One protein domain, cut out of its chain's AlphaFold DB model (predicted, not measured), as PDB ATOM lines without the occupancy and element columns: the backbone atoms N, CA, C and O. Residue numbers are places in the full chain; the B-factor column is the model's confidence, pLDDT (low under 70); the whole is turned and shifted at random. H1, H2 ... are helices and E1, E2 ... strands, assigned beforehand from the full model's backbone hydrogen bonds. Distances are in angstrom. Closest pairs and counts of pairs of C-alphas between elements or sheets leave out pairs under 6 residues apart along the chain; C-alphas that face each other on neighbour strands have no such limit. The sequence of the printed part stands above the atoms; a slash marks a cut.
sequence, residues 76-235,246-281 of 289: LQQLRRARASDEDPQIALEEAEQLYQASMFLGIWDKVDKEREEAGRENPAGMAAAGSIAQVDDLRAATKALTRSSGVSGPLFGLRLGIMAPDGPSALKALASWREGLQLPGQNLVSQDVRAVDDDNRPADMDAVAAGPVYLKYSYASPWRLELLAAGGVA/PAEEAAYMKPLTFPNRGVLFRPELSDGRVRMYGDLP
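This is residues 76 to 235 and 246 to 281 of the 289 residues of the protein "Hypothetical protein" of Polarella glacialis (UniProt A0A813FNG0). You are looking at one antiparallel sheet of five strands with helices H3 and H4 over one face, while the long helix H2 passes by the edge strand E5 like a rail. H1 sits at the far beginning of H2, beyond the sheet; short H5 is near one end of E3, and H6 follows E2 at the other end of the strands. The printed part has 196 residues with six named helices and five named strands, in the order H1 H2 H3 E1 H4 H5 E2 H6 E3 E4 E5. The sheet's order is E3 E2 E1 E4 E5, and the class is mixed, helices and strands. The whole is compact, with a radius of gyration of the C-alphas of 18.1 A and spans of 55 by 39 by 26 A.

Begin at the inner strand E1, residues 158 to 165. Its antiparallel neighbour E2, residues 214 to 221, has N 218 and O 161 within hydrogen-bond range at 2.9 A. Next to E2 is the edge strand E3, residues 248 to 255, antiparallel, with N 217 and O 252 at 2.8 A. On the other side of E1 is E4, residues 262 to 268, antiparallel, with N 164 and O 262 at 2.8 A. E4 forms a hairpin with the edge strand E5, residues 277 to 280, where N 263 and O 280 are 2.7 A apart. From edge to edge the strands' lines turn by 53 degrees. Residues 195 to 196 make a short parallel pairing with residues 252 to 253 of E3. Now look over the sheet. H4, residues 168 to 182, is over E2 and E1 at a height of 8.8 A, and runs only just slantwise to the strands, at 31 degrees to E1 on the local plane. Its closest C-alphas to E1 are those of Ala 171 and Ala 165, 5.2 A apart. H3, residues 136 to 147, is on the same face, over E4 and E5 at a height of 10.5 A, and runs along the strands, at 14 degrees to E4 on the local plane. H3 and H4 only just touch, with 3 pairs of C-alphas within 8 A, the closest being those of Lys 144 and Leu 182 at 5.8 A. H5, residues 206 to 210, is on the same face too, over E3; its closest C-alphas to E3 are those of Val 209 and Pro 255, 5.7 A apart. H2, residues 89 to 118, only grazes the sheet with residues 103 to 114; its closest C-alphas to E5 are those of Asp 110 and Gly 278, 5.5 A apart. With residues 98 to 106 alone it touches H3 at a steep tilt of 54 degrees, opposite ways; the closest C-alphas are those of Ala 102 and Ala 142, at 4.3 A. H1, residues 76 to 82, touches H2 and is not on the sheet; the closest C-alphas are those of Ala 82 and Pro 89, 5.4 A apart. H6, residues 223 to 230, touches no helix and only grazes the sheet with residues 223 to 226. Every O i to N i+4 pair is within hydrogen-bond range in H1, H2, H3, H4 and H5, and 3 of 4 are in H6.

Find C-alpha 158 at (28.892, -44.435, 11.791); from there E1 runs 22.4 A to C-alpha 165. E2 spans 22.9 A, E3 24.1 A and E4 19.3 A, while E5 has four residues. Find C-alpha 89 at (6.660, -48.396, 23.135); H2 runs 43.4 A to C-alpha 118 at (33.212, -71.990, -1.821). H4 spans 20.9 A and H3 16.7 A; H6, H1 and H5 are shorter.

The two C-alphas farthest apart are those of Arg 83 and Ala 208, at 55.5 A. Residues 236 to 245 are not printed, and C-alphas 235 and 246 are 22.4 A apart across the cut. The links from H2 to H3 and from H4 to H5 are long. The mean pLDDT of the printed part is 87.4; residues 76 to 87, 122 to 123, 149 to 154 and 226 to 235 are under 70.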
ATOM      1  N   LEU A  76      13.082 -56.057  27.661       49.44
ATOM      2  CA  LEU A  76      13.101 -55.204  28.853       49.44
ATOM      3  C   LEU A  76      14.011 -53.962  28.777       49.44
ATOM      4  O   LEU A  76      13.618 -52.912  29.266       49.44
ATOM      5  N   GLN A  77      15.215 -54.051  28.215       63.94
ATOM      6  CA  GLN A  77      16.119 -52.911  28.025       63.94
ATOM      7  C   GLN A  77      15.596 -51.937  26.963       63.94
ATOM      8  O   GLN A  77      15.705 -50.731  27.160       63.94
ATOM      9  N   GLN A  78      14.980 -52.447  25.892       60.56
ATOM     10  CA  GLN A  78      14.331 -51.618  24.869       60.56
ATOM     11  C   GLN A  78      13.093 -50.912  25.434       60.56
ATOM     12  O   GLN A  78      12.991 -49.695  25.341       60.56
ATOM     13  N   LEU A  79      12.227 -51.641  26.150       56.78
ATOM     14  CA  LEU A  79      11.074 -51.054  26.844       56.78
ATOM     15  C   LEU A  79      11.482 -50.020  27.905       56.78
ATOM     16  O   LEU A  79      10.770 -49.045  28.115       56.78
ATOM     17  N   ARG A  80      12.624 -50.207  28.582       60.25
ATOM     18  CA  ARG A  80      13.156 -49.214  29.533       60.25
ATOM     19  C   ARG A  80      13.641 -47.936  28.853       60.25
ATOM     20  O   ARG A  80      13.518 -46.889  29.473       60.25
ATOM     21  N   ARG A  81      14.181 -48.017  27.631       61.34
ATOM     22  CA  ARG A  81      14.562 -46.835  26.840       61.34
ATOM     23  C   ARG A  81      13.336 -46.110  26.297       61.34
ATOM     24  O   ARG A  81      13.231 -44.921  26.539       61.34
ATOM     25  N   ALA A  82      12.385 -46.832  25.700       57.28
ATOM     26  CA  ALA A  82      11.133 -46.245  25.209       57.28
ATOM     27  C   ALA A  82      10.349 -45.541  26.331       57.28
ATOM     28  O   ALA A  82       9.864 -44.433  26.174       57.28
ATOM     29  N   ARG A  83      10.310 -46.138  27.532       55.03
ATOM     30  CA  ARG A  83       9.681 -45.510  28.706       55.03
ATOM     31  C   ARG A  83      10.391 -44.232  29.181       55.03
ATOM     32  O   ARG A  83       9.808 -43.492  29.964       55.03
ATOM     33  N   ALA A  84      11.642 -44.018  28.782       60.09
ATOM     34  CA  ALA A  84      12.406 -42.821  29.110       60.09
ATOM     35  C   ALA A  84      12.351 -41.749  28.006       60.09
ATOM     36  O   ALA A  84      12.731 -40.624  28.305       60.09
ATOM     37  N   SER A  85      11.909 -42.074  26.782       59.56
ATOM     38  CA  SER A  85      11.935 -41.164  25.623       59.56
ATOM     39  C   SER A  85      10.584 -40.525  25.265       59.56
ATOM     40  O   SER A  85      10.469 -39.972  24.182       59.56
ATOM     41  N   ASP A  86       9.546 -40.617  26.108       67.81
ATOM     42  CA  ASP A  86       8.154 -40.208  25.792       67.81
ATOM     43  C   ASP A  86       7.563 -40.817  24.489       67.81
ATOM     44  O   ASP A  86       6.408 -40.564  24.141       67.81
ATOM     45  N   GLU A  87       8.306 -41.681  23.794       67.38
ATOM     46  CA  GLU A  87       7.887 -42.359  22.573       67.38
ATOM     47  C   GLU A  87       6.968 -43.545  22.873       67.38
ATOM     48  O   GLU A  87       7.089 -44.244  23.885       67.38
ATOM     49  N   ASP A  88       6.067 -43.819  21.929       80.00
ATOM     50  CA  ASP A  88       5.198 -44.987  21.978       80.00
ATOM     51  C   ASP A  88       6.044 -46.284  21.992       80.00
ATOM     52  O   ASP A  88       6.760 -46.576  21.023       80.00
ATOM     53  N   PRO A  89       5.956 -47.117  23.051       79.56
ATOM     54  CA  PRO A  89       6.660 -48.396  23.135       79.56
ATOM     55  C   PRO A  89       6.374 -49.352  21.971       79.56
ATOM     56  O   PRO A  89       7.133 -50.300  21.759       79.56
ATOM     57  N   GLN A  90       5.268 -49.150  21.258       83.25
ATOM     58  CA  GLN A  90       4.885 -49.952  20.109       83.25
ATOM     59  C   GLN A  90       5.727 -49.600  18.873       83.25
ATOM     60  O   GLN A  90       6.304 -50.505  18.274       83.25
ATOM     61  N   ILE A  91       5.922 -48.305  18.592       80.88
ATOM     62  CA  ILE A  91       6.829 -47.810  17.536       80.88
ATOM     63  C   ILE A  91       8.251 -48.317  17.797       80.88
ATOM     64  O   ILE A  91       8.908 -48.885  16.927       80.88
ATOM     65  N   ALA A  92       8.687 -48.215  19.051       79.81
ATOM     66  CA  ALA A  92       9.973 -48.717  19.509       79.81
ATOM     67  C   ALA A  92      10.220 -50.201  19.229       79.81
ATOM     68  O   ALA A  92      11.330 -50.616  18.876       79.81
ATOM     69  N   LEU A  93       9.187 -51.016  19.425       83.06
ATOM     70  CA  LEU A  93       9.263 -52.448  19.198       83.06
ATOM     71  C   LEU A  93       9.300 -52.776  17.702       83.06
ATOM     72  O   LEU A  93      10.086 -53.634  17.303       83.06
ATOM     73  N   GLU A  94       8.489 -52.090  16.898       85.75
ATOM     74  CA  GLU A  94       8.428 -52.268  15.443       85.75
ATOM     75  C   GLU A  94       9.765 -51.923  14.774       85.75
ATOM     76  O   GLU A  94      10.271 -52.701  13.965       85.75
ATOM     77  N   GLU A  95      10.401 -50.818  15.169       83.44
ATOM     78  CA  GLU A  95      11.727 -50.443  14.666       83.44
ATOM     79  C   GLU A  95      12.799 -51.477  15.033       83.44
ATOM     80  O   GLU A  95      13.601 -51.902  14.195       83.44
ATOM     81  N   ALA A  96      12.807 -51.919  16.293       83.44
ATOM     82  CA  ALA A  96      13.743 -52.934  16.756       83.44
ATOM     83  C   ALA A  96      13.563 -54.260  16.001       83.44
ATOM     84  O   ALA A  96      14.549 -54.934  15.674       83.44
ATOM     85  N   GLU A  97      12.316 -54.637  15.719       87.88
ATOM     86  CA  GLU A  97      11.993 -55.794  14.894       87.88
ATOM     87  C   GLU A  97      12.488 -55.597  13.459       87.88
ATOM     88  O   GLU A  97      13.171 -56.478  12.933       87.88
ATOM     89  N   GLN A  98      12.262 -54.431  12.851       89.25
ATOM     90  CA  GLN A  98      12.738 -54.124  11.503       89.25
ATOM     91  C   GLN A  98      14.266 -54.236  11.388       89.25
ATOM     92  O   GLN A  98      14.768 -54.869  10.455       89.25
ATOM     93  N   LEU A  99      15.025 -53.696  12.348       88.44
ATOM     94  CA  LEU A  99      16.486 -53.829  12.367       88.44
ATOM     95  C   LEU A  99      16.948 -55.275  12.532       88.44
ATOM     96  O   LEU A  99      17.960 -55.682  11.945       88.44
ATOM     97  N   TYR A 100      16.237 -56.049  13.352       89.56
ATOM     98  CA  TYR A 100      16.518 -57.467  13.520       89.56
ATOM     99  C   TYR A 100      16.284 -58.224  12.210       89.56
ATOM    100  O   TYR A 100      17.174 -58.959  11.778       89.56
ATOM    101  N   GLN A 101      15.151 -57.993  11.541       92.62
ATOM    102  CA  GLN A 101      14.833 -58.611  10.251       92.62
ATOM    103  C   GLN A 101      15.854 -58.220   9.176       92.62
ATOM    104  O   GLN A 101      16.376 -59.095   8.488       92.62
ATOM    105  N   ALA A 102      16.228 -56.941   9.089       94.12
ATOM    106  CA  ALA A 102      17.252 -56.464   8.160       94.12
ATOM    107  C   ALA A 102      18.622 -57.116   8.419       94.12
ATOM    108  O   ALA A 102      19.267 -57.621   7.499       94.12
ATOM    109  N   SER A 103      19.043 -57.178   9.688       93.88
ATOM    110  CA  SER A 103      20.293 -57.838  10.090       93.88
ATOM    111  C   SER A 103      20.291 -59.332   9.753       93.88
ATOM    112  O   SER A 103      21.311 -59.868   9.318       93.88
ATOM    113  N   MET A 104      19.161 -60.011   9.974       94.75
ATOM    114  CA  MET A 104      18.984 -61.429   9.664       94.75
ATOM    115  C   MET A 104      19.012 -61.678   8.158       94.75
ATOM    116  O   MET A 104      19.716 -62.583   7.713       94.75
ATOM    117  N   PHE A 105      18.300 -60.862   7.381       96.12
ATOM    118  CA  PHE A 105      18.266 -60.949   5.925       96.12
ATOM    119  C   PHE A 105      19.670 -60.817   5.327       96.12
ATOM    120  O   PHE A 105      20.120 -61.713   4.613       96.12
ATOM    121  N   LEU A 106      20.408 -59.764   5.696       95.44
ATOM    122  CA  LEU A 106      21.780 -59.556   5.220       95.44
ATOM    123  C   LEU A 106      22.733 -60.669   5.673       95.44
ATOM    124  O   LEU A 106      23.611 -61.071   4.915       95.44
ATOM    125  N   GLY A 107      22.553 -61.203   6.885       94.88
ATOM    126  CA  GLY A 107      23.348 -62.330   7.378       94.88
ATOM    127  C   GLY A 107      23.084 -63.639   6.622       94.88
ATOM    128  O   GLY A 107      24.013 -64.406   6.371       94.88
ATOM    129  N   ILE A 108      21.832 -63.902   6.234       94.50
ATOM    130  CA  ILE A 108      21.478 -65.052   5.390       94.50
ATOM    131  C   ILE A 108      22.064 -64.874   3.993       94.50
ATOM    132  O   ILE A 108      22.652 -65.816   3.465       94.50
ATOM    133  N   TRP A 109      21.932 -63.677   3.418       92.88
ATOM    134  CA  TRP A 109      22.484 -63.355   2.107       92.88
ATOM    135  C   TRP A 109      23.998 -63.598   2.067       92.88
ATOM    136  O   TRP A 109      24.463 -64.362   1.225       92.88
ATOM    137  N   ASP A 110      24.737 -63.048   3.036       93.00
ATOM    138  CA  ASP A 110      26.193 -63.209   3.173       93.00
ATOM    139  C   ASP A 110      26.602 -64.688   3.245       93.00
ATOM    140  O   ASP A 110      27.509 -65.148   2.553       93.00
ATOM    141  N   LYS A 111      25.879 -65.474   4.047       92.69
ATOM    142  CA  LYS A 111      26.133 -66.910   4.164       92.69
ATOM    143  C   LYS A 111      25.903 -67.645   2.840       92.69
ATOM    144  O   LYS A 111      26.725 -68.477   2.465       92.69
ATOM    145  N   VAL A 112      24.793 -67.364   2.158       90.81
ATOM    146  CA  VAL A 112      24.464 -67.994   0.869       90.81
ATOM    147  C   VAL A 112      25.495 -67.625  -0.193       90.81
ATOM    148  O   VAL A 112      25.841 -68.471  -1.017       90.81
ATOM    149  N   ASP A 113      25.984 -66.388  -0.188       88.56
ATOM    150  CA  ASP A 113      26.995 -65.953  -1.142       88.56
ATOM    151  C   ASP A 113      28.341 -66.646  -0.905       88.56
ATOM    152  O   ASP A 113      28.874 -67.279  -1.814       88.56
ATOM    153  N   LYS A 114      28.812 -66.693   0.345       88.88
ATOM    154  CA  LYS A 114      30.022 -67.444   0.719       88.88
ATOM    155  C   LYS A 114      29.943 -68.924   0.355       88.88
ATOM    156  O   LYS A 114      30.904 -69.486  -0.161       88.88
ATOM    157  N   GLU A 115      28.795 -69.566   0.573       89.88
ATOM    158  CA  GLU A 115      28.584 -70.962   0.162       89.88
ATOM    159  C   GLU A 115      28.676 -71.135  -1.368       89.88
ATOM    160  O   GLU A 115      29.140 -72.171  -1.850       89.88
ATOM    161  N   ARG A 116      28.272 -70.126  -2.152       85.88
ATOM    162  CA  ARG A 116      28.409 -70.126  -3.618       85.88
ATOM    163  C   ARG A 116      29.847 -69.882  -4.073       85.88
ATOM    164  O   ARG A 116      30.266 -70.509  -5.047       85.88
ATOM    165  N   GLU A 117      30.586 -69.015  -3.386       86.06
ATOM    166  CA  GLU A 117      32.016 -68.794  -3.627       86.06
ATOM    167  C   GLU A 117      32.828 -70.061  -3.330       86.06
ATOM    168  O   GLU A 117      33.616 -70.504  -4.165       86.06
ATOM    169  N   GLU A 118      32.577 -70.716  -2.190       87.50
ATOM    170  CA  GLU A 118      33.212 -71.990  -1.821       87.50
ATOM    171  C   GLU A 118      32.902 -73.116  -2.823       87.50
ATOM    172  O   GLU A 118      33.718 -74.019  -3.022       87.50
ATOM    173  N   ALA A 119      31.743 -73.055  -3.487       87.94
ATOM    174  CA  ALA A 119      31.360 -73.972  -4.559       87.94
ATOM    175  C   ALA A 119      32.037 -73.668  -5.913       87.94
ATOM    176  O   ALA A 119      31.802 -74.395  -6.880       87.94
ATOM    177  N   GLY A 120      32.878 -72.630  -5.995       83.38
ATOM    178  CA  GLY A 120      33.680 -72.308  -7.175       83.38
ATOM    179  C   GLY A 120      32.919 -71.586  -8.286       83.38
ATOM    180  O   GLY A 120      33.265 -71.749  -9.454       83.38
ATOM    181  N   ARG A 121      31.871 -70.812  -7.967       76.81
ATOM    182  CA  ARG A 121      31.236 -69.950  -8.979       76.81
ATOM    183  C   ARG A 121      32.226 -68.917  -9.517       76.81
ATOM    184  O   ARG A 121      32.897 -68.236  -8.753       76.81
ATOM    185  N   GLU A 122      32.235 -68.762 -10.839       65.19
ATOM    186  CA  GLU A 122      33.150 -67.862 -11.556       65.19
ATOM    187  C   GLU A 122      32.832 -66.370 -11.359       65.19
ATOM    188  O   GLU A 122      33.722 -65.539 -11.512       65.19
ATOM    189  N   ASN A 123      31.595 -66.023 -10.975       67.88
ATOM    190  CA  ASN A 123      31.174 -64.636 -10.761       67.88
ATOM    191  C   ASN A 123      30.796 -64.394  -9.288       67.88
ATOM    192  O   ASN A 123      29.759 -64.916  -8.860       67.88
ATOM    193  N   PRO A 124      31.577 -63.599  -8.529       75.38
ATOM    194  CA  PRO A 124      31.205 -63.203  -7.171       75.38
ATOM    195  C   PRO A 124      29.940 -62.337  -7.217       75.38
ATOM    196  O   PRO A 124      29.802 -61.498  -8.117       75.38
ATOM    197  N   ALA A 125      29.002 -62.511  -6.278       81.25
ATOM    198  CA  ALA A 125      27.755 -61.736  -6.298       81.25
ATOM    199  C   ALA A 125      27.997 -60.229  -6.174       81.25
ATOM    200  O   ALA A 125      27.209 -59.440  -6.698       81.25
ATOM    201  N   GLY A 126      29.124 -59.824  -5.587       82.88
ATOM    202  CA  GLY A 126      29.557 -58.434  -5.561       82.88
ATOM    203  C   GLY A 126      29.742 -57.785  -6.945       82.88
ATOM    204  O   GLY A 126      29.670 -56.562  -7.053       82.88
ATOM    205  N   MET A 127      29.906 -58.573  -8.016       88.06
ATOM    206  CA  MET A 127      29.988 -58.101  -9.412       88.06
ATOM    207  C   MET A 127      28.665 -58.210 -10.182       88.06
ATOM    208  O   MET A 127      28.634 -57.951 -11.387       88.06
ATOM    209  N   ALA A 128      27.568 -58.605  -9.531       85.00
ATOM    210  CA  ALA A 128      26.271 -58.685 -10.189       85.00
ATOM    211  C   ALA A 128      25.838 -57.299 -10.703       85.00
ATOM    212  O   ALA A 128      25.816 -56.315  -9.962       85.00
ATOM    213  N   ALA A 129      25.469 -57.226 -11.984       86.25
ATOM    214  CA  ALA A 129      24.892 -56.021 -12.568       86.25
ATOM    215  C   ALA A 129      23.519 -55.734 -11.939       86.25
ATOM    216  O   ALA A 129      22.799 -56.681 -11.618       86.25
ATOM    217  N   ALA A 130      23.121 -54.461 -11.832       82.25
ATOM    218  CA  ALA A 130      21.893 -54.034 -11.145       82.25
ATOM    219  C   ALA A 130      20.644 -54.866 -11.510       82.25
ATOM    220  O   ALA A 130      19.946 -55.355 -10.627       82.25
ATOM    221  N   GLY A 131      20.411 -55.124 -12.803       83.88
ATOM    222  CA  GLY A 131      19.261 -55.908 -13.283       83.88
ATOM    223  C   GLY A 131      19.346 -57.428 -13.072       83.88
ATOM    224  O   GLY A 131      18.420 -58.145 -13.435       83.88
ATOM    225  N   SER A 132      20.450 -57.935 -12.521       88.38
ATOM    226  CA  SER A 132      20.699 -59.369 -12.288       88.38
ATOM    227  C   SER A 132      20.741 -59.753 -10.805       88.38
ATOM    228  O   SER A 132      20.881 -60.932 -10.472       88.38
ATOM    229  N   ILE A 133      20.621 -58.771  -9.907       89.12
ATOM    230  CA  ILE A 133      20.651 -58.992  -8.461       89.12
ATOM    231  C   ILE A 133      19.306 -59.583  -8.029       89.12
ATOM    232  O   ILE A 133      18.262 -58.934  -8.093       89.12
ATOM    233  N   ALA A 134      19.318 -60.830  -7.563       87.81
ATOM    234  CA  ALA A 134      18.133 -61.441  -6.977       87.81
ATOM    235  C   ALA A 134      17.740 -60.706  -5.686       87.81
ATOM    236  O   ALA A 134      18.600 -60.476  -4.838       87.81
ATOM    237  N   GLN A 135      16.447 -60.399  -5.526       92.38
ATOM    238  CA  GLN A 135      15.908 -59.702  -4.346       92.38
ATOM    239  C   GLN A 135      16.581 -58.337  -4.104       92.38
ATOM    240  O   GLN A 135      16.858 -57.961  -2.967       92.38
ATOM    241  N   VAL A 136      16.880 -57.599  -5.183       94.50
ATOM    242  CA  VAL A 136      17.572 -56.301  -5.104       94.50
ATOM    243  C   VAL A 136      16.847 -55.308  -4.194       94.50
ATOM    244  O   VAL A 136      17.494 -54.646  -3.387       94.50
ATOM    245  N   ASP A 137      15.515 -55.256  -4.256       95.56
ATOM    246  CA  ASP A 137      14.720 -54.328  -3.452       95.56
ATOM    247  C   ASP A 137      14.744 -54.691  -1.965       95.56
ATOM    248  O   ASP A 137      14.928 -53.808  -1.129       95.56
ATOM    249  N   ASP A 138      14.675 -55.982  -1.626       95.81
ATOM    250  CA  ASP A 138      14.805 -56.448  -0.240       95.81
ATOM    251  C   ASP A 138      16.211 -56.157   0.307       95.81
ATOM    252  O   ASP A 138      16.375 -55.739   1.454       95.81
ATOM    253  N   LEU A 139      17.242 -56.310  -0.533       95.88
ATOM    254  CA  LEU A 139      18.629 -56.033  -0.168       95.88
ATOM    255  C   LEU A 139      18.872 -54.536   0.065       95.88
ATOM    256  O   LEU A 139      19.507 -54.157   1.056       95.88
ATOM    257  N   ARG A 140      18.312 -53.678  -0.794       96.62
ATOM    258  CA  ARG A 140      18.289 -52.220  -0.603       96.62
ATOM    259  C   ARG A 140      17.542 -51.859   0.675       96.62
ATOM    260  O   ARG A 140      18.085 -51.130   1.501       96.62
ATOM    261  N   ALA A 141      16.334 -52.390   0.864       95.19
ATOM    262  CA  ALA A 141      15.493 -52.104   2.021       95.19
ATOM    263  C   ALA A 141      16.170 -52.508   3.334       95.19
ATOM    264  O   ALA A 141      16.194 -51.714   4.274       95.19
ATOM    265  N   ALA A 142      16.788 -53.692   3.391       95.81
ATOM    266  CA  ALA A 142      17.532 -54.149   4.559       95.81
ATOM    267  C   ALA A 142      18.758 -53.267   4.841       95.81
ATOM    268  O   ALA A 142      19.003 -52.893   5.987       95.81
ATOM    269  N   THR A 143      19.503 -52.876   3.804       96.06
ATOM    270  CA  THR A 143      20.666 -51.990   3.966       96.06
ATOM    271  C   THR A 143      20.234 -50.611   4.480       96.06
ATOM    272  O   THR A 143      20.800 -50.126   5.460       96.06
ATOM    273  N   LYS A 144      19.180 -50.018   3.896       94.94
ATOM    274  CA  LYS A 144      18.615 -48.728   4.331       94.94
ATOM    275  C   LYS A 144      18.033 -48.797   5.738       94.94
ATOM    276  O   LYS A 144      18.203 -47.860   6.508       94.94
ATOM    277  N   ALA A 145      17.371 -49.894   6.106       92.56
ATOM    278  CA  ALA A 145      16.849 -50.071   7.458       92.56
ATOM    279  C   ALA A 145      17.968 -49.982   8.506       92.56
ATOM    280  O   ALA A 145      17.773 -49.357   9.538       92.56
ATOM    281  N   LEU A 146      19.159 -50.524   8.220       92.06
ATOM    282  CA  LEU A 146      20.310 -50.443   9.126       92.06
ATOM    283  C   LEU A 146      21.036 -49.089   9.126       92.06
ATOM    284  O   LEU A 146      21.883 -48.876   9.991       92.06
ATOM    285  N   THR A 147      20.768 -48.189   8.177       91.31
ATOM    286  CA  THR A 147      21.369 -46.842   8.153       91.31
ATOM    287  C   THR A 147      20.406 -45.730   8.528       91.31
ATOM    288  O   THR A 147      20.850 -44.631   8.862       91.31
ATOM    289  N   ARG A 148      19.097 -45.987   8.482       85.25
ATOM    290  CA  ARG A 148      18.088 -45.031   8.921       85.25
ATOM    291  C   ARG A 148      18.200 -44.830  10.424       85.25
ATOM    292  O   ARG A 148      18.187 -45.773  11.206       85.25
ATOM    293  N   SER A 149      18.309 -43.567  10.806       63.38
ATOM    294  CA  SER A 149      18.193 -43.153  12.192       63.38
ATOM    295  C   SER A 149      16.724 -42.989  12.515       63.38
ATOM    296  O   SER A 149      16.126 -41.968  12.188       63.38
ATOM    297  N   SER A 150      16.136 -44.017  13.105       58.00
ATOM    298  CA  SER A 150      14.832 -43.916  13.739       58.00
ATOM    299  C   SER A 150      15.039 -43.859  15.259       58.00
ATOM    300  O   SER A 150      15.976 -44.473  15.784       58.00
ATOM    301  N   GLY A 151      14.252 -43.017  15.936       55.41
ATOM    302  CA  GLY A 151      14.523 -42.491  17.282       55.41
ATOM    303  C   GLY A 151      14.798 -43.549  18.352       55.41
ATOM    304  O   GLY A 151      15.578 -43.312  19.274       55.41
ATOM    305  N   VAL A 152      14.280 -44.766  18.182       54.47
ATOM    306  CA  VAL A 152      14.257 -45.761  19.257       54.47
ATOM    307  C   VAL A 152      15.455 -46.706  19.201       54.47
ATOM    308  O   VAL A 152      16.077 -47.039  20.219       54.47
ATOM    309  N   SER A 153      15.821 -47.156  18.005       52.47
ATOM    310  CA  SER A 153      16.941 -48.093  17.845       52.47
ATOM    311  C   SER A 153      18.315 -47.449  18.076       52.47
ATOM    312  O   SER A 153      19.358 -48.119  18.126       52.47
ATOM    313  N   GLY A 154      18.286 -46.138  18.299       62.28
ATOM    314  CA  GLY A 154      19.412 -45.256  18.474       62.28
ATOM    315  C   GLY A 154      20.062 -44.930  17.133       62.28
ATOM    316  O   GLY A 154      20.018 -45.729  16.194       62.28
ATOM    317  N   PRO A 155      20.684 -43.753  17.038       70.75
ATOM    318  CA  PRO A 155      21.211 -43.265  15.783       70.75
ATOM    319  C   PRO A 155      22.292 -44.197  15.235       70.75
ATOM    320  O   PRO A 155      23.067 -44.805  15.985       70.75
ATOM    321  N   LEU A 156      22.384 -44.264  13.907       87.25
ATOM    322  CA  LEU A 156      23.602 -44.707  13.238       87.25
ATOM    323  C   LEU A 156      24.756 -43.849  13.782       87.25
ATOM    324  O   LEU A 156      24.747 -42.636  13.596       87.25
ATOM    325  N   PHE A 157      25.733 -44.447  14.467       88.69
ATOM    326  CA  PHE A 157      26.925 -43.732  14.945       88.69
ATOM    327  C   PHE A 157      27.951 -43.545  13.843       88.69
ATOM    328  O   PHE A 157      28.675 -42.547  13.811       88.69
ATOM    329  N   GLY A 158      28.008 -44.500  12.929       92.62
ATOM    330  CA  GLY A 158      28.892 -44.435  11.791       92.62
ATOM    331  C   GLY A 158      28.619 -45.546  10.802       92.62
ATOM    332  O   GLY A 158      27.886 -46.495  11.068       92.62
ATOM    333  N   LEU A 159      29.237 -45.428   9.644       96.06
ATOM    334  CA  LEU A 159      29.207 -46.430   8.601       96.06
ATOM    335  C   LEU A 159      30.613 -46.566   8.041       96.06
ATOM    336  O   LEU A 159      31.293 -45.572   7.788       96.06
ATOM    337  N   ARG A 160      31.042 -47.803   7.809       97.94
ATOM    338  CA  ARG A 160      32.217 -48.076   6.985       97.94
ATOM    339  C   ARG A 160      31.809 -48.898   5.780       97.94
ATOM    340  O   ARG A 160      31.143 -49.921   5.931       97.94
ATOM    341  N   LEU A 161      32.251 -48.456   4.612       98.38
ATOM    342  CA  LEU A 161      32.172 -49.213   3.371       98.38
ATOM    343  C   LEU A 161      33.584 -49.623   2.957       98.38
ATOM    344  O   LEU A 161      34.502 -48.801   2.970       98.38
ATOM    345  N   GLY A 162      33.756 -50.893   2.608       98.25
ATOM    346  CA  GLY A 162      34.938 -51.388   1.908       98.25
ATOM    347  C   GLY A 162      34.548 -51.813   0.501       98.25
ATOM    348  O   GLY A 162      34.000 -52.894   0.337       98.25
ATOM    349  N   ILE A 163      34.802 -50.968  -0.490       98.38
ATOM    350  CA  ILE A 163      34.430 -51.184  -1.889       98.38
ATOM    351  C   ILE A 163      35.609 -51.829  -2.615       98.38
ATOM    352  O   ILE A 163      36.676 -51.233  -2.725       98.38
ATOM    353  N   MET A 164      35.418 -53.043  -3.111       97.94
ATOM    354  CA  MET A 164      36.389 -53.814  -3.884       97.94
ATOM    355  C   MET A 164      35.936 -53.854  -5.340       97.94
ATOM    356  O   MET A 164      34.949 -54.512  -5.669       97.94
ATOM    357  N   ALA A 165      36.645 -53.145  -6.211       97.38
ATOM    358  CA  ALA A 165      36.227 -52.896  -7.588       97.38
ATOM    359  C   ALA A 165      37.314 -53.313  -8.596       97.38
ATOM    360  O   ALA A 165      38.483 -53.443  -8.220       97.38
ATOM    361  N   PRO A 166      36.956 -53.543  -9.874       96.81
ATOM    362  CA  PRO A 166      37.933 -53.863 -10.916       96.81
ATOM    363  C   PRO A 166      38.878 -52.701 -11.249       96.81
ATOM    364  O   PRO A 166      39.991 -52.966 -11.691       96.81
ATOM    365  N   ASP A 167      38.445 -51.459 -11.025       97.75
ATOM    366  CA  ASP A 167      39.194 -50.234 -11.306       97.75
ATOM    367  C   ASP A 167      38.695 -49.053 -10.451       97.75
ATOM    368  O   ASP A 167      37.653 -49.125  -9.783       97.75
ATOM    369  N   GLY A 168      39.461 -47.958 -10.456       97.88
ATOM    370  CA  GLY A 168      39.126 -46.714  -9.761       97.88
ATOM    371  C   GLY A 168      37.786 -46.100 -10.190       97.88
ATOM    372  O   GLY A 168      36.974 -45.798  -9.310       97.88
ATOM    373  N   PRO A 169      37.493 -45.944 -11.497       98.06
ATOM    374  CA  PRO A 169      36.203 -45.436 -11.968       98.06
ATOM    375  C   PRO A 169      35.002 -46.230 -11.440       98.06
ATOM    376  O   PRO A 169      34.029 -45.638 -10.970       98.06
ATOM    377  N   SER A 170      35.080 -47.562 -11.439       97.38
ATOM    378  CA  SER A 170      34.033 -48.439 -10.906       97.38
ATOM    379  C   SER A 170      33.869 -48.278  -9.395       97.38
ATOM    380  O   SER A 170      32.739 -48.245  -8.904       97.38
ATOM    381  N   ALA A 171      34.970 -48.127  -8.649       98.19
ATOM    382  CA  ALA A 171      34.918 -47.869  -7.210       98.19
ATOM    383  C   ALA A 171      34.263 -46.520  -6.888       98.19
ATOM    384  O   ALA A 171      33.441 -46.441  -5.977       98.19
ATOM    385  N   LEU A 172      34.606 -45.467  -7.636       98.06
ATOM    386  CA  LEU A 172      34.035 -44.131  -7.452       98.06
ATOM    387  C   LEU A 172      32.553 -44.093  -7.828       98.06
ATOM    388  O   LEU A 172      31.767 -43.475  -7.112       98.06
ATOM    389  N   LYS A 173      32.160 -44.796  -8.899       97.44
ATOM    390  CA  LYS A 173      30.753 -44.968  -9.270       97.44
ATOM    391  C   LYS A 173      29.973 -45.670  -8.157       97.44
ATOM    392  O   LYS A 173      28.936 -45.162  -7.746       97.44
ATOM    393  N   ALA A 174      30.493 -46.788  -7.642       97.56
ATOM    394  CA  ALA A 174      29.872 -47.505  -6.533       97.56
ATOM    395  C   ALA A 174      29.801 -46.635  -5.267       97.56
ATOM    396  O   ALA A 174      28.773 -46.603  -4.606       97.56
ATOM    397  N   LEU A 175      30.849 -45.872  -4.938       97.88
ATOM    398  CA  LEU A 175      30.808 -44.934  -3.812       97.88
ATOM    399  C   LEU A 175      29.682 -43.905  -3.975       97.88
ATOM    400  O   LEU A 175      28.958 -43.644  -3.016       97.88
ATOM    401  N   ALA A 176      29.545 -43.321  -5.168       96.69
ATOM    402  CA  ALA A 176      28.509 -42.338  -5.454       96.69
ATOM    403  C   ALA A 176      27.106 -42.947  -5.315       96.69
ATOM    404  O   ALA A 176      26.316 -42.433  -4.524       96.69
ATOM    405  N   SER A 177      26.833 -44.075  -5.985       96.69
ATOM    406  CA  SER A 177      25.510 -44.709  -5.938       96.69
ATOM    407  C   SER A 177      25.158 -45.219  -4.543       96.69
ATOM    408  O   SER A 177      24.029 -45.059  -4.095       96.69
ATOM    409  N   TRP A 178      26.122 -45.755  -3.789       97.44
ATOM    410  CA  TRP A 178      25.891 -46.154  -2.401       97.44
ATOM    411  C   TRP A 178      25.595 -44.970  -1.487       97.44
ATOM    412  O   TRP A 178      24.722 -45.071  -0.629       97.44
ATOM    413  N   ARG A 179      26.295 -43.843  -1.638       95.56
ATOM    414  CA  ARG A 179      26.011 -42.655  -0.822       95.56
ATOM    415  C   ARG A 179      24.633 -42.086  -1.139       95.56
ATOM    416  O   ARG A 179      23.872 -41.849  -0.206       95.56
ATOM    417  N   GLU A 180      24.305 -41.971  -2.423       94.81
ATOM    418  CA  GLU A 180      22.994 -41.532  -2.904       94.81
ATOM    419  C   GLU A 180      21.869 -42.459  -2.432       94.81
ATOM    420  O   GLU A 180      20.896 -41.989  -1.852       94.81
ATOM    421  N   GLY A 181      22.022 -43.776  -2.583       95.62
ATOM    422  CA  GLY A 181      21.007 -44.751  -2.186       95.62
ATOM    423  C   GLY A 181      20.775 -44.814  -0.674       95.62
ATOM    424  O   GLY A 181      19.640 -45.004  -0.227       95.62
ATOM    425  N   LEU A 182      21.826 -44.637   0.135       94.69
ATOM    426  CA  LEU A 182      21.719 -44.655   1.598       94.69
ATOM    427  C   LEU A 182      21.165 -43.354   2.190       94.69
ATOM    428  O   LEU A 182      20.620 -43.414   3.294       94.69
ATOM    429  N   GLN A 183      21.301 -42.224   1.485       91.94
ATOM    430  CA  GLN A 183      20.813 -40.901   1.899       91.94
ATOM    431  C   GLN A 183      21.208 -40.557   3.345       91.94
ATOM    432  O   GLN A 183      20.356 -40.249   4.182       91.94
ATOM    433  N   LEU A 184      22.500 -40.676   3.677       89.88
ATOM    434  CA  LEU A 184      22.930 -40.436   5.056       89.88
ATOM    435  C   LEU A 184      22.876 -38.929   5.378       89.88
ATOM    436  O   LEU A 184      23.216 -38.106   4.526       89.88
ATOM    437  N   PRO A 185      22.497 -38.545   6.607       87.94
ATOM    438  CA  PRO A 185      22.459 -37.143   7.013       87.94
ATOM    439  C   PRO A 185      23.822 -36.447   6.901       87.94
ATOM    440  O   PRO A 185      24.846 -37.003   7.283       87.94
ATOM    441  N   GLY A 186      23.837 -35.199   6.426       86.06
ATOM    442  CA  GLY A 186      25.037 -34.352   6.463       86.06
ATOM    443  C   GLY A 186      26.199 -34.814   5.574       86.06
ATOM    444  O   GLY A 186      27.330 -34.396   5.819       86.06
ATOM    445  N   GLN A 187      25.940 -35.665   4.575       89.56
ATOM    446  CA  GLN A 187      26.921 -36.074   3.567       89.56
ATOM    447  C   GLN A 187      27.361 -34.893   2.695       89.56
ATOM    448  O   GLN A 187      26.529 -34.226   2.088       89.56
ATOM    449  N   ASN A 188      28.670 -34.687   2.580       92.69
ATOM    450  CA  ASN A 188      29.294 -33.617   1.800       92.69
ATOM    451  C   ASN A 188      30.497 -34.077   0.967       92.69
ATOM    452  O   ASN A 188      30.896 -33.362   0.052       92.69
ATOM    453  N   LEU A 189      31.065 -35.256   1.243       94.44
ATOM    454  CA  LEU A 189      32.185 -35.814   0.488       94.44
ATOM    455  C   LEU A 189      31.854 -35.859  -1.012       94.44
ATOM    456  O   LEU A 189      30.757 -36.242  -1.413       94.44
ATOM    457  N   VAL A 190      32.796 -35.495  -1.864       93.94
ATOM    458  CA  VAL A 190      32.704 -35.665  -3.316       93.94
ATOM    459  C   VAL A 190      33.818 -36.592  -3.790       93.94
ATOM    460  O   VAL A 190      34.786 -36.846  -3.078       93.94
ATOM    461  N   SER A 191      33.712 -37.127  -5.008       91.56
ATOM    462  CA  SER A 191      34.719 -38.059  -5.540       91.56
ATOM    463  C   SER A 191      36.140 -37.477  -5.556       91.56
ATOM    464  O   SER A 191      37.101 -38.233  -5.463       91.56
ATOM    465  N   GLN A 192      36.273 -36.148  -5.632       95.00
ATOM    466  CA  GLN A 192      37.557 -35.436  -5.598       95.00
ATOM    467  C   GLN A 192      38.239 -35.470  -4.218       95.00
ATOM    468  O   GLN A 192      39.448 -35.274  -4.140       95.00
ATOM    469  N   ASP A 193      37.502 -35.763  -3.142       96.56
ATOM    470  CA  ASP A 193      38.057 -35.859  -1.785       96.56
ATOM    471  C   ASP A 193      38.710 -37.221  -1.505       96.56
ATOM    472  O   ASP A 193      39.396 -37.395  -0.491       96.56
ATOM    473  N   VAL A 194      38.488 -38.210  -2.380       98.00
ATOM    474  CA  VAL A 194      39.066 -39.549  -2.243       98.00
ATOM    475  C   VAL A 194      40.567 -39.464  -2.488       98.00
ATOM    476  O   VAL A 194      41.020 -39.065  -3.557       98.00
ATOM    477  N   ARG A 195      41.358 -39.880  -1.498       98.12
ATOM    478  CA  ARG A 195      42.825 -39.861  -1.586       98.12
ATOM    479  C   ARG A 195      43.355 -41.208  -2.050       98.12
ATOM    480  O   ARG A 195      42.868 -42.240  -1.599       98.12
ATOM    481  N   ALA A 196      44.384 -41.216  -2.885       98.12
ATOM    482  CA  ALA A 196      45.111 -42.438  -3.202       98.12
ATOM    483  C   ALA A 196      46.208 -42.687  -2.165       98.12
ATOM    484  O   ALA A 196      46.936 -41.765  -1.783       98.12
ATOM    485  N   VAL A 197      46.314 -43.931  -1.708       98.12
ATOM    486  CA  VAL A 197      47.373 -44.372  -0.803       98.12
ATOM    487  C   VAL A 197      47.982 -45.693  -1.260       98.12
ATOM    488  O   VAL A 197      47.318 -46.508  -1.903       98.12
ATOM    489  N   ASP A 198      49.250 -45.902  -0.920       96.06
ATOM    490  CA  ASP A 198      49.939 -47.178  -1.112       96.06
ATOM    491  C   ASP A 198      49.573 -48.206  -0.017       96.06
ATOM    492  O   ASP A 198      48.727 -47.964   0.855       96.06
ATOM    493  N   ASP A 199      50.212 -49.376  -0.054       92.88
ATOM    494  CA  ASP A 199      49.993 -50.444   0.929       92.88
ATOM    495  C   ASP A 199      50.418 -50.057   2.360       92.88
ATOM    496  O   ASP A 199      49.870 -50.593   3.329       92.88
ATOM    497  N   ASP A 200      51.320 -49.078   2.499       94.94
ATOM    498  CA  ASP A 200      51.782 -48.510   3.770       94.94
ATOM    499  C   ASP A 200      50.912 -47.321   4.242       94.94
ATOM    500  O   ASP A 200      51.194 -46.706   5.275       94.94
ATOM    501  N   ASN A 201      49.819 -47.012   3.534       94.50
ATOM    502  CA  ASN A 201      48.937 -45.854   3.736       94.50
ATOM    503  C   ASN A 201      49.627 -44.487   3.564       94.50
ATOM    504  O   ASN A 201      49.222 -43.498   4.186       94.50
ATOM    505  N   ARG A 202      50.662 -44.405   2.729       97.75
ATOM    506  CA  ARG A 202      51.284 -43.134   2.336       97.75
ATOM    507  C   ARG A 202      50.602 -42.585   1.087       97.75
ATOM    508  O   ARG A 202      50.105 -43.380   0.293       97.75
ATOM    509  N   PRO A 203      50.574 -41.254   0.886       98.25
ATOM    510  CA  PRO A 203      50.034 -40.667  -0.336       98.25
ATOM    511  C   PRO A 203      50.675 -41.284  -1.582       98.25
ATOM    512  O   PRO A 203      51.900 -41.370  -1.668       98.25
ATOM    513  N   ALA A 204      49.839 -41.691  -2.530       97.88
ATOM    514  CA  ALA A 204      50.251 -42.283  -3.795       97.88
ATOM    515  C   ALA A 204      49.657 -41.505  -4.975       97.88
ATOM    516  O   ALA A 204      48.769 -40.667  -4.808       97.88
ATOM    517  N   ASP A 205      50.155 -41.794  -6.172       97.94
ATOM    518  CA  ASP A 205      49.584 -41.279  -7.410       97.94
ATOM    519  C   ASP A 205      48.211 -41.920  -7.677       97.94
ATOM    520  O   ASP A 205      48.073 -43.146  -7.662       97.94
ATOM    521  N   MET A 206      47.182 -41.089  -7.881       97.69
ATOM    522  CA  MET A 206      45.808 -41.565  -8.065       97.69
ATOM    523  C   MET A 206      45.647 -42.354  -9.358       97.69
ATOM    524  O   MET A 206      45.004 -43.400  -9.336       97.69
ATOM    525  N   ASP A 207      46.252 -41.901 -10.456       97.69
ATOM    526  CA  ASP A 207      46.103 -42.545 -11.761       97.69
ATOM    527  C   ASP A 207      46.728 -43.946 -11.750       97.69
ATOM    528  O   ASP A 207      46.121 -44.907 -12.228       97.69
ATOM    529  N   ALA A 208      47.896 -44.094 -11.120       97.31
ATOM    530  CA  ALA A 208      48.556 -45.382 -10.944       97.31
ATOM    531  C   ALA A 208      47.724 -46.366 -10.102       97.31
ATOM    532  O   ALA A 208      47.625 -47.542 -10.454       97.31
ATOM    533  N   VAL A 209      47.118 -45.902  -9.002       97.44
ATOM    534  CA  VAL A 209      46.269 -46.745  -8.142       97.44
ATOM    535  C   VAL A 209      44.965 -47.113  -8.853       97.44
ATOM    536  O   VAL A 209      44.560 -48.273  -8.826       97.44
ATOM    537  N   ALA A 210      44.320 -46.150  -9.511       97.38
ATOM    538  CA  ALA A 210      43.015 -46.306 -10.149       97.38
ATOM    539  C   ALA A 210      43.035 -47.155 -11.434       97.38
ATOM    540  O   ALA A 210      41.972 -47.589 -11.880       97.38
ATOM    541  N   ALA A 211      44.210 -47.398 -12.026       97.12
ATOM    542  CA  ALA A 211      44.362 -48.141 -13.280       97.12
ATOM    543  C   ALA A 211      44.069 -49.651 -13.176       97.12
ATOM    544  O   ALA A 211      43.867 -50.304 -14.201       97.12
ATOM    545  N   GLY A 212      44.072 -50.225 -11.971       96.25
ATOM    546  CA  GLY A 212      43.825 -51.651 -11.741       96.25
ATOM    547  C   GLY A 212      42.839 -51.898 -10.602       96.25
ATOM    548  O   GLY A 212      42.214 -50.956 -10.127       96.25
ATOM    549  N   PRO A 213      42.698 -53.147 -10.127       97.44
ATOM    550  CA  PRO A 213      41.804 -53.463  -9.020       97.44
ATOM    551  C   PRO A 213      42.104 -52.634  -7.778       97.44
ATOM    552  O   PRO A 213      43.253 -52.550  -7.340       97.44
ATOM    553  N   VAL A 214      41.056 -52.083  -7.170       98.12
ATOM    554  CA  VAL A 214      41.188 -51.188  -6.018       98.12
ATOM    555  C   VAL A 214      40.295 -51.582  -4.858       98.12
ATOM    556  O   VAL A 214      39.222 -52.166  -5.016       98.12
ATOM    557  N   TYR A 215      40.758 -51.211  -3.670       98.19
ATOM    558  CA  TYR A 215      39.986 -51.160  -2.446       98.19
ATOM    559  C   TYR A 215      39.777 -49.696  -2.070       98.19
ATOM    560  O   TYR A 215      40.731 -49.003  -1.710       98.19
ATOM    561  N   LEU A 216      38.534 -49.227  -2.129       98.50
ATOM    562  CA  LEU A 216      38.132 -47.923  -1.622       98.50
ATOM    563  C   LEU A 216      37.491 -48.104  -0.249       98.50
ATOM    564  O   LEU A 216      36.472 -48.777  -0.102       98.50
ATOM    565  N   LYS A 217      38.071 -47.475   0.771       98.38
ATOM    566  CA  LYS A 217      37.476 -47.398   2.104       98.38
ATOM    567  C   LYS A 217      36.795 -46.057   2.276       98.38
ATOM    568  O   LYS A 217      37.456 -45.032   2.172       98.38
ATOM    569  N   TYR A 218      35.516 -46.079   2.619       98.31
ATOM    570  CA  TYR A 218      34.752 -44.901   3.013       98.31
ATOM    571  C   TYR A 218      34.340 -45.039   4.475       98.31
ATOM    572  O   TYR A 218      33.858 -46.089   4.904       98.31
ATOM    573  N   SER A 219      34.582 -43.991   5.250       97.50
ATOM    574  CA  SER A 219      34.191 -43.879   6.651       97.50
ATOM    575  C   SER A 219      33.265 -42.683   6.788       97.50
ATOM    576  O   SER A 219      33.584 -41.607   6.296       97.50
ATOM    577  N   TYR A 220      32.149 -42.894   7.466       95.19
ATOM    578  CA  TYR A 220      31.168 -41.887   7.829       95.19
ATOM    579  C   TYR A 220      30.984 -41.954   9.340       95.19
ATOM    580  O   TYR A 220      30.747 -43.039   9.880       95.19
ATOM    581  N   ALA A 221      31.088 -40.822  10.023       92.38
ATOM    582  CA  ALA A 221      30.644 -40.669  11.397       92.38
ATOM    583  C   ALA A 221      29.463 -39.703  11.419       92.38
ATOM    584  O   ALA A 221      29.513 -38.617  10.845       92.38
ATOM    585  N   SER A 222      28.391 -40.137  12.071       89.19
ATOM    586  CA  SER A 222      27.151 -39.376  12.106       89.19
ATOM    587  C   SER A 222      27.312 -38.075  12.895       89.19
ATOM    588  O   SER A 222      27.971 -38.110  13.942       89.19
ATOM    589  N   PRO A 223      26.667 -36.970  12.475       82.75
ATOM    590  CA  PRO A 223      26.671 -35.707  13.217       82.75
ATOM    591  C   PRO A 223      26.290 -35.873  14.697       82.75
ATOM    592  O   PRO A 223      26.917 -35.294  15.581       82.75
ATOM    593  N   TRP A 224      25.345 -36.772  14.989       75.44
ATOM    594  CA  TRP A 224      24.866 -37.033  16.353       75.44
ATOM    595  C   TRP A 224      25.889 -37.724  17.259       75.44
ATOM    596  O   TRP A 224      25.732 -37.741  18.480       75.44
ATOM    597  N   ARG A 225      26.938 -38.338  16.694       73.38
ATOM    598  CA  ARG A 225      27.938 -39.070  17.480       73.38
ATOM    599  C   ARG A 225      28.691 -38.137  18.423       73.38
ATOM    600  O   ARG A 225      28.937 -38.508  19.568       73.38
ATOM    601  N   LEU A 226      29.082 -36.959  17.940       66.50
ATOM    602  CA  LEU A 226      29.837 -35.991  18.733       66.50
ATOM    603  C   LEU A 226      28.976 -35.405  19.848       66.50
ATOM    604  O   LEU A 226      29.437 -35.293  20.980       66.50
ATOM    605  N   GLU A 227      27.714 -35.117  19.548       66.00
ATOM    606  CA  GLU A 227      26.765 -34.555  20.506       66.00
ATOM    607  C   GLU A 227      26.451 -35.552  21.629       66.00
ATOM    608  O   GLU A 227      26.512 -35.195  22.802       66.00
ATOM    609  N   LEU A 228      26.242 -36.831  21.301       67.19
ATOM    610  CA  LEU A 228      26.031 -37.883  22.303       67.19
ATOM    611  C   LEU A 228      27.256 -38.143  23.184       67.19
ATOM    612  O   LEU A 228      27.111 -38.474  24.362       67.19
ATOM    613  N   LEU A 229      28.463 -38.009  22.628       68.38
ATOM    614  CA  LEU A 229      29.701 -38.102  23.405       68.38
ATOM    615  C   LEU A 229      29.891 -36.875  24.307       68.38
ATOM    616  O   LEU A 229      30.335 -37.027  25.444       68.38
ATOM    617  N   ALA A 230      29.540 -35.680  23.824       64.12
ATOM    618  CA  ALA A 230      29.662 -34.426  24.563       64.12
ATOM    619  C   ALA A 230      28.625 -34.294  25.691       64.12
ATOM    620  O   ALA A 230      28.962 -33.810  26.769       64.12
ATOM    621  N   ALA A 231      27.396 -34.777  25.481       61.44
ATOM    622  CA  ALA A 231      26.307 -34.727  26.458       61.44
ATOM    623  C   ALA A 231      26.446 -35.744  27.610       61.44
ATOM    624  O   ALA A 231      25.579 -35.832  28.474       61.44
ATOM    625  N   GLY A 232      27.509 -36.561  27.640       60.97
ATOM    626  CA  GLY A 232      27.698 -37.580  28.681       60.97
ATOM    627  C   GLY A 232      26.628 -38.687  28.688       60.97
ATOM    628  O   GLY A 232      26.560 -39.469  29.637       60.97
ATOM    629  N   GLY A 233      25.797 -38.775  27.644       58.28
ATOM    630  CA  GLY A 233      24.671 -39.698  27.542       58.28
ATOM    631  C   GLY A 233      23.525 -39.151  26.683       58.28
ATOM    632  O   GLY A 233      23.540 -38.012  26.241       58.28
ATOM    633  N   VAL A 234      22.515 -39.992  26.446       56.12
ATOM    634  CA  VAL A 234      21.364 -39.705  25.557       56.12
ATOM    635  C   VAL A 234      20.331 -38.759  26.203       56.12
ATOM    636  O   VAL A 234      19.442 -38.265  25.527       56.12
ATOM    637  N   ALA A 235      20.426 -38.509  27.513       53.25
ATOM    638  CA  ALA A 235      19.328 -37.964  28.320       53.25
ATOM    639  C   ALA A 235      19.089 -36.443  28.209       53.25
ATOM    640  O   ALA A 235      18.076 -35.976  28.714       53.25
ATOM    641  N   PRO A 246      27.948 -30.994   9.771       81.00
ATOM    642  CA  PRO A 246      28.288 -31.917   8.699       81.00
ATOM    643  C   PRO A 246      28.752 -33.248   9.293       81.00
ATOM    644  O   PRO A 246      29.350 -33.287  10.369       81.00
ATOM    645  N   ALA A 247      28.489 -34.346   8.587       87.81
ATOM    646  CA  ALA A 247      29.060 -35.628   8.963       87.81
ATOM    647  C   ALA A 247      30.586 -35.593   8.803       87.81
ATOM    648  O   ALA A 247      31.112 -34.936   7.900       87.81
ATOM    649  N   GLU A 248      31.306 -36.336   9.642       92.12
ATOM    650  CA  GLU A 248      32.729 -36.562   9.393       92.12
ATOM    651  C   GLU A 248      32.863 -37.689   8.371       92.12
ATOM    652  O   GLU A 248      32.551 -38.851   8.647       92.12
ATOM    653  N   GLU A 249      33.335 -37.349   7.177       95.56
ATOM    654  CA  GLU A 249      33.569 -38.305   6.102       95.56
ATOM    655  C   GLU A 249      35.059 -38.381   5.761       95.56
ATOM    656  O   GLU A 249      35.774 -37.380   5.723       95.56
ATOM    657  N   ALA A 250      35.538 -39.590   5.481       97.00
ATOM    658  CA  ALA A 250      36.881 -39.809   4.963       97.00
ATOM    659  C   ALA A 250      36.879 -40.981   3.989       97.00
ATOM    660  O   ALA A 250      36.358 -42.057   4.300       97.00
ATOM    661  N   ALA A 251      37.515 -40.794   2.836       98.06
ATOM    662  CA  ALA A 251      37.683 -41.850   1.856       98.06
ATOM    663  C   ALA A 251      39.118 -41.929   1.344       98.06
ATOM    664  O   ALA A 251      39.773 -40.914   1.101       98.06
ATOM    665  N   TYR A 252      39.594 -43.155   1.153       98.44
ATOM    666  CA  TYR A 252      40.835 -43.403   0.437       98.44
ATOM    667  C   TYR A 252      40.735 -44.657  -0.420       98.44
ATOM    668  O   TYR A 252      39.943 -45.558  -0.142       98.44
ATOM    669  N   MET A 253      41.570 -44.707  -1.445       98.50
ATOM    670  CA  MET A 253      41.690 -45.795  -2.398       98.50
ATOM    671  C   MET A 253      43.109 -46.352  -2.351       98.50
ATOM    672  O   MET A 253      44.067 -45.590  -2.253       98.50
ATOM    673  N   LYS A 254      43.237 -47.675  -2.419       98.12
ATOM    674  CA  LYS A 254      44.522 -48.373  -2.509       98.12
ATOM    675  C   LYS A 254      44.440 -49.557  -3.474       98.12
ATOM    676  O   LYS A 254      43.326 -50.034  -3.719       98.12
ATOM    677  N   PRO A 255      45.572 -50.078  -3.975       97.88
ATOM    678  CA  PRO A 255      45.582 -51.297  -4.776       97.88
ATOM    679  C   PRO A 255      44.939 -52.481  -4.036       97.88
ATOM    680  O   PRO A 255      45.104 -52.654  -2.824       97.88
ATOM    681  N   LEU A 256      44.182 -53.304  -4.761       96.50
ATOM    682  CA  LEU A 256      43.556 -54.517  -4.239       96.50
ATOM    683  C   LEU A 256      44.262 -55.758  -4.780       96.50
ATOM    684  O   LEU A 256      44.266 -56.026  -5.978       96.50
ATOM    685  N   THR A 257      44.797 -56.562  -3.867       92.88
ATOM    686  CA  THR A 257      45.506 -57.812  -4.182       92.88
ATOM    687  C   THR A 257      44.617 -59.054  -4.099       92.88
ATOM    688  O   THR A 257      45.035 -60.141  -4.493       92.88
ATOM    689  N   PHE A 258      43.386 -58.912  -3.602       88.44
ATOM    690  CA  PHE A 258      42.445 -60.016  -3.436       88.44
ATOM    691  C   PHE A 258      41.496 -60.142  -4.640       88.44
ATOM    692  O   PHE A 258      41.160 -59.141  -5.281       88.44
ATOM    693  N   PRO A 259      41.036 -61.364  -4.964       88.69
ATOM    694  CA  PRO A 259      40.118 -61.592  -6.080       88.69
ATOM    695  C   PRO A 259      38.679 -61.138  -5.783       88.69
ATOM    696  O   PRO A 259      37.919 -60.907  -6.717       88.69
ATOM    697  N   ASN A 260      38.323 -60.979  -4.506       89.38
ATOM    698  CA  ASN A 260      37.007 -60.541  -4.047       89.38
ATOM    699  C   ASN A 260      36.602 -59.181  -4.621       89.38
ATOM    700  O   ASN A 260      37.436 -58.301  -4.847       89.38
ATOM    701  N   ARG A 261      35.307 -59.010  -4.865       94.44
ATOM    702  CA  ARG A 261      34.710 -57.799  -5.431       94.44
ATOM    703  C   ARG A 261      33.349 -57.587  -4.798       94.44
ATOM    704  O   ARG A 261      32.688 -58.567  -4.492       94.44
ATOM    705  N   GLY A 262      32.927 -56.335  -4.662       96.62
ATOM    706  CA  GLY A 262      31.681 -55.957  -4.000       96.62
ATOM    707  C   GLY A 262      31.902 -54.921  -2.907       96.62
ATOM    708  O   GLY A 262      32.917 -54.227  -2.882       96.62
ATOM    709  N   VAL A 263      30.937 -54.796  -2.002       98.06
ATOM    710  CA  VAL A 263      30.942 -53.820  -0.914       98.06
ATOM    711  C   VAL A 263      30.794 -54.529   0.424       98.06
ATOM    712  O   VAL A 263      29.784 -55.172   0.705       98.06
ATOM    713  N   LEU A 264      31.792 -54.356   1.283       97.75
ATOM    714  CA  LEU A 264      31.698 -54.672   2.702       97.75
ATOM    715  C   LEU A 264      30.941 -53.548   3.403       97.75
ATOM    716  O   LEU A 264      31.458 -52.439   3.537       97.75
ATOM    717  N   PHE A 265      29.733 -53.840   3.869       97.81
ATOM    718  CA  PHE A 265      28.857 -52.917   4.579       97.81
ATOM    719  C   PHE A 265      28.962 -53.143   6.092       97.81
ATOM    720  O   PHE A 265      28.601 -54.203   6.611       97.81
ATOM    721  N   ARG A 266      29.485 -52.146   6.814       97.44
ATOM    722  CA  ARG A 266      29.717 -52.195   8.266       97.44
ATOM    723  C   ARG A 266      29.036 -51.010   8.962       97.44
ATOM    724  O   ARG A 266      29.690 -49.987   9.186       97.44
ATOM    725  N   PRO A 267      27.740 -51.120   9.302       95.50
ATOM    726  CA  PRO A 267      27.062 -50.112  10.109       95.50
ATOM    727  C   PRO A 267      27.529 -50.195  11.571       95.50
ATOM    728  O   PRO A 267      27.669 -51.282  12.141       95.50
ATOM    729  N   GLU A 268      27.770 -49.041  12.183       92.50
ATOM    730  CA  GLU A 268      28.053 -48.880  13.609       92.50
ATOM    731  C   GLU A 268      26.782 -48.343  14.281       92.50
ATOM    732  O   GLU A 268      26.457 -47.162  14.166       92.50
ATOM    733  N   LEU A 269      26.038 -49.229  14.947       88.56
ATOM    734  CA  LEU A 269      24.786 -48.890  15.630       88.56
ATOM    735  C   LEU A 269      25.023 -48.572  17.111       88.56
ATOM    736  O   LEU A 269      26.033 -48.962  17.701       88.56
ATOM    737  N   SER A 270      24.033 -47.927  17.730       82.62
ATOM    738  CA  SER A 270      24.058 -47.535  19.146       82.62
ATOM    739  C   SER A 270      24.155 -48.701  20.144       82.62
ATOM    740  O   SER A 270      24.459 -48.510  21.322       82.62
ATOM    741  N   ASP A 271      23.902 -49.928  19.685       81.81
ATOM    742  CA  ASP A 271      23.933 -51.134  20.510       81.81
ATOM    743  C   ASP A 271      25.346 -51.692  20.750       81.81
ATOM    744  O   ASP A 271      25.501 -52.699  21.446       81.81
ATOM    745  N   GLY A 272      26.370 -51.060  20.165       83.25
ATOM    746  CA  GLY A 272      27.777 -51.424  20.327       83.25
ATOM    747  C   GLY A 272      28.175 -52.734  19.644       83.25
ATOM    748  O   GLY A 272      29.317 -53.177  19.787       83.25
ATOM    749  N   ARG A 273      27.270 -53.382  18.898       84.88
ATOM    750  CA  ARG A 273      27.582 -54.628  18.196       84.88
ATOM    751  C   ARG A 273      28.231 -54.326  16.856       84.88
ATOM    752  O   ARG A 273      27.697 -53.589  16.029       84.88
ATOM    753  N   VAL A 274      29.361 -54.980  16.611       86.00
ATOM    754  CA  VAL A 274      30.038 -54.921  15.316       86.00
ATOM    755  C   VAL A 274      29.307 -55.833  14.337       86.00
ATOM    756  O   VAL A 274      29.270 -57.048  14.525       86.00
ATOM    757  N   ARG A 275      28.735 -55.240  13.289       91.75
ATOM    758  CA  ARG A 275      28.099 -55.944  12.171       91.75
ATOM    759  C   ARG A 275      28.920 -55.745  10.912       91.75
ATOM    760  O   ARG A 275      29.445 -54.658  10.698       91.75
ATOM    761  N   MET A 276      29.030 -56.770  10.084       96.25
ATOM    762  CA  MET A 276      29.677 -56.677   8.782       96.25
ATOM    763  C   MET A 276      28.966 -57.630   7.833       96.25
ATOM    764  O   MET A 276      28.783 -58.797   8.174       96.25
ATOM    765  N   TYR A 277      28.572 -57.113   6.677       96.25
ATOM    766  CA  TYR A 277      27.846 -57.842   5.645       96.25
ATOM    767  C   TYR A 277      28.541 -57.640   4.301       96.25
ATOM    768  O   TYR A 277      29.076 -56.559   4.051       96.25
ATOM    769  N   GLY A 278      28.518 -58.656   3.444       94.19
ATOM    770  CA  GLY A 278      29.072 -58.591   2.095       94.19
ATOM    771  C   GLY A 278      29.978 -59.772   1.753       94.19
ATOM    772  O   GLY A 278      30.328 -60.555   2.630       94.19
ATOM    773  N   ASP A 279      30.375 -59.907   0.494       95.31
ATOM    774  CA  ASP A 279      30.533 -58.806  -0.471       95.31
ATOM    775  C   ASP A 279      29.242 -58.418  -1.222       95.31
ATOM    776  O   ASP A 279      28.823 -59.080  -2.164       95.31
ATOM    777  N   LEU A 280      28.603 -57.301  -0.842       96.88
ATOM    778  CA  LEU A 280      27.354 -56.848  -1.473       96.88
ATOM    779  C   LEU A 280      27.601 -56.334  -2.907       96.88
ATOM    780  O   LEU A 280      28.696 -55.850  -3.194       96.88
ATOM    781  N   PRO A 281      26.611 -56.382  -3.820       96.94
ATOM    782  CA  PRO A 281      26.786 -55.918  -5.199       96.94
ATOM    783  C   PRO A 281      27.266 -54.462  -5.298       96.94
ATOM    784  O   PRO A 281      26.675 -53.567  -4.693       96.94
TER     785      PRO A 281